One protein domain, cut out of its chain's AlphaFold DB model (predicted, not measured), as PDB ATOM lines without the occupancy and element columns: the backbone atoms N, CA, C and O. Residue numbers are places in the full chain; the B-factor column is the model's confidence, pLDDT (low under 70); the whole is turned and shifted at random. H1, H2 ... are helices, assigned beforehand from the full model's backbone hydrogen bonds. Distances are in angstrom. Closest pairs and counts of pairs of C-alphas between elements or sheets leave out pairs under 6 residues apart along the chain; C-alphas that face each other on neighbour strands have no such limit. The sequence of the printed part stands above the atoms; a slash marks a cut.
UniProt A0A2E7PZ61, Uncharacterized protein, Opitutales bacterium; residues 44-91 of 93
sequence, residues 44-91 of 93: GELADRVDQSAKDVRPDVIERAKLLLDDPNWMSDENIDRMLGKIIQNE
ATOM      1  N   GLY A  44     103.595 111.103 125.560       70.94
ATOM      2  CA  GLY A  44     102.747 111.655 126.618       70.94
ATOM      3  C   GLY A  44     102.657 110.720 127.821       70.94
ATOM      4  O   GLY A  44     102.968 111.120 128.939       70.94
ATOM      5  N   GLU A  45     102.347 109.445 127.577       65.44
ATOM      6  CA  GLU A  45     102.300 108.422 128.628       65.44
ATOM      7  C   GLU A  45     103.679 108.211 129.279       65.44
ATOM      8  O   GLU A  45     103.794 107.977 130.485       65.44
ATOM      9  N   LEU A  46     104.754 108.341 128.495       64.69
ATOM     10  CA  LEU A  46     106.116 108.265 129.016       64.69
ATOM     11  C   LEU A  46     106.453 109.460 129.926       64.69
ATOM     12  O   LEU A  46     107.089 109.262 130.960       64.69
ATOM     13  N   ALA A  47     106.017 110.674 129.576       66.75
ATOM     14  CA  ALA A  47     106.233 111.874 130.386       66.75
ATOM     15  C   ALA A  47     105.512 111.790 131.741       66.75
ATOM     16  O   ALA A  47     106.127 112.044 132.776       66.75
ATOM     17  N   ASP A  48     104.262 111.323 131.752       69.62
ATOM     18  CA  ASP A  48     103.487 111.148 132.986       69.62
ATOM     19  C   ASP A  48     104.106 110.090 133.917       69.62
ATOM     20  O   ASP A  48     104.086 110.218 135.143       69.62
ATOM     21  N   ARG A  49     104.721 109.045 133.348       68.25
ATOM     22  CA  ARG A  49     105.452 108.021 134.115       68.25
ATOM     23  C   ARG A  49     106.799 108.515 134.637       68.25
ATOM     24  O   ARG A  49     107.261 108.019 135.665       68.25
ATOM     25  N   VAL A  50     107.429 109.474 133.961       65.88
ATOM     26  CA  VAL A  50     108.655 110.133 134.434       65.88
ATOM     27  C   VAL A  50     108.362 111.009 135.650       65.88
ATOM     28  O   VAL A  50     109.120 110.937 136.613       65.88
ATOM     29  N   ASP A  51     107.241 111.732 135.669       64.75
ATOM     30  CA  ASP A  51     106.817 112.525 136.836       64.75
ATOM     31  C   ASP A  51     106.497 111.656 138.070       64.75
ATOM     32  O   ASP A  51     106.595 112.113 139.210       64.75
ATOM     33  N   GLN A  52     106.153 110.384 137.857       66.94
ATOM     34  CA  GLN A  52     105.935 109.389 138.916       66.94
ATOM     35  C   GLN A  52     107.208 108.607 139.296       66.94
ATOM     36  O   GLN A  52     107.206 107.871 140.288       66.94
ATOM     37  N   SER A  53     108.293 108.748 138.530       58.72
ATOM     38  CA  SER A  53     109.582 108.107 138.800       58.72
ATOM     39  C   SER A  53     110.384 108.910 139.834       58.72
ATOM     40  O   SER A  53     110.278 110.129 139.934       58.72
ATOM     41  N   ALA A  54     111.155 108.208 140.665       57.94
ATOM     42  CA  ALA A  54     111.793 108.736 141.871       57.94
ATOM     43  C   ALA A  54     112.742 109.938 141.638       57.94
ATOM     44  O   ALA A  54     113.161 110.232 140.525       57.94
ATOM     45  N   LYS A  55     113.138 110.564 142.759       57.44
ATOM     46  CA  LYS A  55     113.959 111.782 142.997       57.44
ATOM     47  C   LYS A  55     115.273 111.969 142.200       57.44
ATOM     48  O   LYS A  55     115.991 112.927 142.465       57.44
ATOM     49  N   ASP A  56     115.592 111.065 141.281       59.91
ATOM     50  CA  ASP A  56     116.767 111.066 140.399       59.91
ATOM     51  C   ASP A  56     116.448 111.602 138.988       59.91
ATOM     52  O   ASP A  56     117.285 111.612 138.084       59.91
ATOM     53  N   VAL A  57     115.213 112.067 138.779       63.09
ATOM     54  CA  VAL A  57     114.846 112.833 137.594       63.09
ATOM     55  C   VAL A  57     115.551 114.185 137.658       63.09
ATOM     56  O   VAL A  57     115.216 115.038 138.477       63.09
ATOM     57  N   ARG A  58     116.554 114.371 136.797       74.12
ATOM     58  CA  ARG A  58     117.255 115.644 136.596       74.12
ATOM     59  C   ARG A  58     116.443 116.526 135.638       74.12
ATOM     60  O   ARG A  58     116.507 116.294 134.427       74.12
ATOM     61  N   PRO A  59     115.649 117.496 136.137       75.69
ATOM     62  CA  PRO A  59     114.742 118.276 135.292       75.69
ATOM     63  C   PRO A  59     115.496 119.086 134.229       75.69
ATOM     64  O   PRO A  59     115.003 119.252 133.119       75.69
ATOM     65  N   ASP A  60     116.734 119.491 134.518       78.38
ATOM     66  CA  ASP A  60     117.648 120.151 133.584       78.38
ATOM     67  C   ASP A  60     118.008 119.265 132.381       78.38
ATOM     68  O   ASP A  60     118.124 119.745 131.252       78.38
ATOM     69  N   VAL A  61     118.155 117.954 132.593       78.56
ATOM     70  CA  VAL A  61     118.411 116.995 131.511       78.56
ATOM     71  C   VAL A  61     117.156 116.804 130.661       78.56
ATOM     72  O   VAL A  61     117.261 116.718 129.439       78.56
ATOM     73  N   ILE A  62     115.974 116.798 131.283       78.88
ATOM     74  CA  ILE A  62     114.692 116.691 130.574       78.88
ATOM     75  C   ILE A  62     114.437 117.923 129.708       78.88
ATOM     76  O   ILE A  62     114.083 117.776 128.542       78.88
ATOM     77  N   GLU A  63     114.628 119.130 130.237       82.81
ATOM     78  CA  GLU A  63     114.452 120.364 129.463       82.81
ATOM     79  C   GLU A  63     115.406 120.420 128.269       82.81
ATOM     80  O   GLU A  63     114.990 120.738 127.155       82.81
ATOM     81  N   ARG A  64     116.671 120.027 128.463       79.81
ATOM     82  CA  ARG A  64     117.638 119.936 127.361       79.81
ATOM     83  C   ARG A  64     117.246 118.883 126.331       79.81
ATOM     84  O   ARG A  64     117.422 119.134 125.144       79.81
ATOM     85  N   ALA A  65     116.719 117.738 126.759       78.88
ATOM     86  CA  ALA A  65     116.239 116.699 125.852       78.88
ATOM     87  C   ALA A  65     115.021 117.165 125.041       78.88
ATOM     88  O   ALA A  65     114.977 116.925 123.839       78.88
ATOM     89  N   LYS A  66     114.078 117.888 125.662       82.25
ATOM     90  CA  LYS A  66     112.940 118.510 124.962       82.25
ATOM     91  C   LYS A  66     113.415 119.482 123.884       82.25
ATOM     92  O   LYS A  66     112.996 119.373 122.741       82.25
ATOM     93  N   LEU A  67     114.364 120.352 124.227       81.06
ATOM     94  CA  LEU A  67     114.933 121.328 123.294       81.06
ATOM     95  C   LEU A  67     115.685 120.654 122.132       81.06
ATOM     96  O   LEU A  67     115.671 121.156 121.015       81.06
ATOM     97  N   LEU A  68     116.310 119.500 122.388       78.25
ATOM     98  CA  LEU A  68     116.949 118.684 121.355       78.25
ATOM     99  C   LEU A  68     115.923 118.026 120.421       78.25
ATOM    100  O   LEU A  68     116.144 117.984 119.220       78.25
ATOM    101  N   LEU A  69     114.814 117.516 120.963       78.25
ATOM    102  CA  LEU A  69     113.743 116.893 120.178       78.25
ATOM    103  C   LEU A  69     112.976 117.909 119.322       78.25
ATOM    104  O   LEU A  69     112.527 117.560 118.232       78.25
ATOM    105  N   ASP A  70     112.853 119.149 119.799       82.81
ATOM    106  CA  ASP A  70     112.236 120.250 119.056       82.81
ATOM    107  C   ASP A  70     113.124 120.773 117.909       82.81
ATOM    108  O   ASP A  70     112.616 121.443 117.007       82.81
ATOM    109  N   ASP A  71     114.431 120.476 117.901       81.88
ATOM    110  CA  ASP A  71     115.324 120.841 116.796       81.88
ATOM    111  C   ASP A  71     115.249 119.794 115.665       81.88
ATOM    112  O   ASP A  71     115.767 118.685 115.809       81.88
ATOM    113  N   PRO A  72     114.682 120.119 114.489       77.56
ATOM    114  CA  PRO A  72     114.578 119.177 113.374       77.56
ATOM    115  C   PRO A  72     115.939 118.735 112.810       77.56
ATOM    116  O   PRO A  72     115.998 117.740 112.089       77.56
ATOM    117  N   ASN A  73     117.030 119.439 113.127       79.50
ATOM    118  CA  ASN A  73     118.384 119.099 112.688       79.50
ATOM    119  C   ASN A  73     119.192 118.331 113.746       79.50
ATOM    120  O   ASN A  73     120.382 118.070 113.530       79.50
ATOM    121  N   TRP A  74     118.588 117.943 114.876       79.62
ATOM    122  CA  TRP A  74     119.317 117.255 115.943       79.62
ATOM    123  C   TRP A  74     119.923 115.921 115.475       79.62
ATOM    124  O   TRP A  74     121.060 115.618 115.832       79.62
ATOM    125  N   MET A  75     119.229 115.199 114.585       78.25
ATOM    126  CA  MET A  75     119.680 113.966 113.911       78.25
ATOM    127  C   MET A  75     120.332 114.213 112.540       78.25
ATOM    128  O   MET A  75     120.306 113.347 111.670       78.25
ATOM    129  N   SER A  76     120.902 115.394 112.308       83.75
ATOM    130  CA  SER A  76     121.731 115.615 111.119       83.75
ATOM    131  C   SER A  76     122.960 114.695 111.118       83.75
ATOM    132  O   SER A  76     123.500 114.378 112.179       83.75
ATOM    133  N   ASP A  77     123.429 114.301 109.929       80.94
ATOM    134  CA  ASP A  77     124.608 113.429 109.755       80.94
ATOM    135  C   ASP A  77     125.830 113.941 110.533       80.94
ATOM    136  O   ASP A  77     126.529 113.172 111.185       80.94
ATOM    137  N   GLU A  78     126.045 115.259 110.559       84.06
ATOM    138  CA  GLU A  78     127.152 115.877 111.296       84.06
ATOM    139  C   GLU A  78     127.038 115.671 112.819       84.06
ATOM    140  O   GLU A  78     128.038 115.459 113.512       84.06
ATOM    141  N   ASN A  79     125.820 115.717 113.363       83.56
ATOM    142  CA  ASN A  79     125.577 115.466 114.782       83.56
ATOM    143  C   ASN A  79     125.710 113.978 115.120       83.56
ATOM    144  O   ASN A  79     126.230 113.644 116.188       83.56
ATOM    145  N   ILE A  80     125.302 113.097 114.205       84.56
ATOM    146  CA  ILE A  80     125.462 111.647 114.337       84.56
ATOM    147  C   ILE A  80     126.951 111.279 114.323       84.56
ATOM    148  O   ILE A  80     127.401 110.578 115.228       84.56
ATOM    149  N   ASP A  81     127.743 111.821 113.399       85.06
ATOM    150  CA  ASP A  81     129.196 111.601 113.344       85.06
ATOM    151  C   ASP A  81     129.894 112.067 114.628       85.06
ATOM    152  O   ASP A  81     130.750 111.374 115.186       85.06
ATOM    153  N   ARG A  82     129.495 113.225 115.164       84.75
ATOM    154  CA  ARG A  82     130.005 113.723 116.452       84.75
ATOM    155  C   ARG A  82     129.599 112.836 117.624       84.75
ATOM    156  O   ARG A  82     130.385 112.672 118.559       84.75
ATOM    157  N   MET A  83     128.384 112.292 117.605       83.06
ATOM    158  CA  MET A  83     127.912 111.355 118.622       83.06
ATOM    159  C   MET A  83     128.719 110.056 118.569       83.06
ATOM    160  O   MET A  83     129.244 109.633 119.596       83.06
ATOM    161  N   LEU A  84     128.889 109.475 117.379       84.75
ATOM    162  CA  LEU A  84     129.693 108.275 117.156       84.75
ATOM    163  C   LEU A  84     131.145 108.483 117.597       84.75
ATOM    164  O   LEU A  84     131.685 107.655 118.323       84.75
ATOM    165  N   GLY A  85     131.748 109.626 117.261       83.62
ATOM    166  CA  GLY A  85     133.098 109.968 117.708       83.62
ATOM    167  C   GLY A  85     133.235 110.017 119.234       83.62
ATOM    168  O   GLY A  85     134.224 109.535 119.780       83.62
ATOM    169  N   LYS A  86     132.229 110.541 119.945       84.25
ATOM    170  CA  LYS A  86     132.212 110.544 121.418       84.25
ATOM    171  C   LYS A  86     131.990 109.157 122.016       84.25
ATOM    172  O   LYS A  86     132.542 108.889 123.079       84.25
ATOM    173  N   ILE A  87     131.187 108.309 121.376       82.88
ATOM    174  CA  ILE A  87     130.974 106.921 121.811       82.88
ATOM    175  C   ILE A  87     132.294 106.157 121.704       82.88
ATOM    176  O   ILE A  87     132.754 105.619 122.702       82.88
ATOM    177  N   ILE A  88     132.965 106.240 120.552       83.62
ATOM    178  CA  ILE A  88     134.268 105.598 120.318       83.62
ATOM    179  C   ILE A  88     135.335 106.104 121.302       83.62
ATOM    180  O   ILE A  88     136.175 105.335 121.746       83.62
ATOM    181  N   GLN A  89     135.315 107.389 121.672       81.94
ATOM    182  CA  GLN A  89     136.253 107.949 122.657       81.94
ATOM    183  C   GLN A  89     135.996 107.509 124.105       81.94
ATOM    184  O   GLN A  89     136.913 107.602 124.917       81.94
ATOM    185  N   ASN A  90     134.770 107.106 124.449       72.62
ATOM    186  CA  ASN A  90     134.420 106.647 125.799       72.62
ATOM    187  C   ASN A  90     134.331 105.114 125.904       72.62
ATOM    188  O   ASN A  90     134.201 104.599 127.014       72.62
ATOM    189  N   GLU A  91     134.397 104.387 124.787       63.47
ATOM    190  CA  GLU A  91     134.661 102.948 124.779       63.47
ATOM    191  C   GLU A  91     136.162 102.716 125.011       63.47
ATOM    192  O   GLU A  91     136.971 102.758 124.087       63.47
TER     193      GLU A  91
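What this domain is: This is residues 44 to 91 of the 93 residues of an uncharacterized protein of Opitutales bacterium (UniProt A0A2E7PZ61). Three separate helices are strung along an open zigzag of chain: H1 runs one way, H2 turns back, and H3 turns forward again, with no two of them packed together. The short links make the turns, and the longest helix, H3, is at one end of the row. The printed part has 48 residues with three named helices, in the order H1, H2, H3, and no named strand; its class is all helix. It is only just loose, close to extended, with a radius of gyration of the C-alphas of 14.0 A and spans of 34 by 27 by 17 A.

How they stand to each other: H1, residues 44 to 51, is apart from H2, residues 59 to 70, with no C-alpha of the one within 8 A of the other. H2 is apart from H3, residues 77 to 90, by the same measure, and H1 and H3 are apart too. Residues 52 to 58 stand free, and so do residues 63 to 74, of which 63 to 70 belong to H2. In H1, H2 and H3 every O i to N i+4 pair is within hydrogen-bond range.

Where its parts are: H1 begins at C-alpha 44 (102.747, 111.655, 126.618) and is 11.0 A long from first to last C-alpha. H2 is 16.5 A long, from C-alpha 59 (114.742, 118.276, 135.292) to C-alpha 70 (112.236, 120.250, 119.056). H3 is 20.0 A long and ends at C-alpha 90 (134.420, 106.647, 125.799).

The domain as a whole: The two C-alphas farthest apart, those of Gln 52 and Glu 78, are 35.4 A from each other. The printed part has no cut, and both links, of 7 and 6 residues, are short. The mean pLDDT of the printed part is 75.7; residues 45 to 57 and residue 91 are under 70.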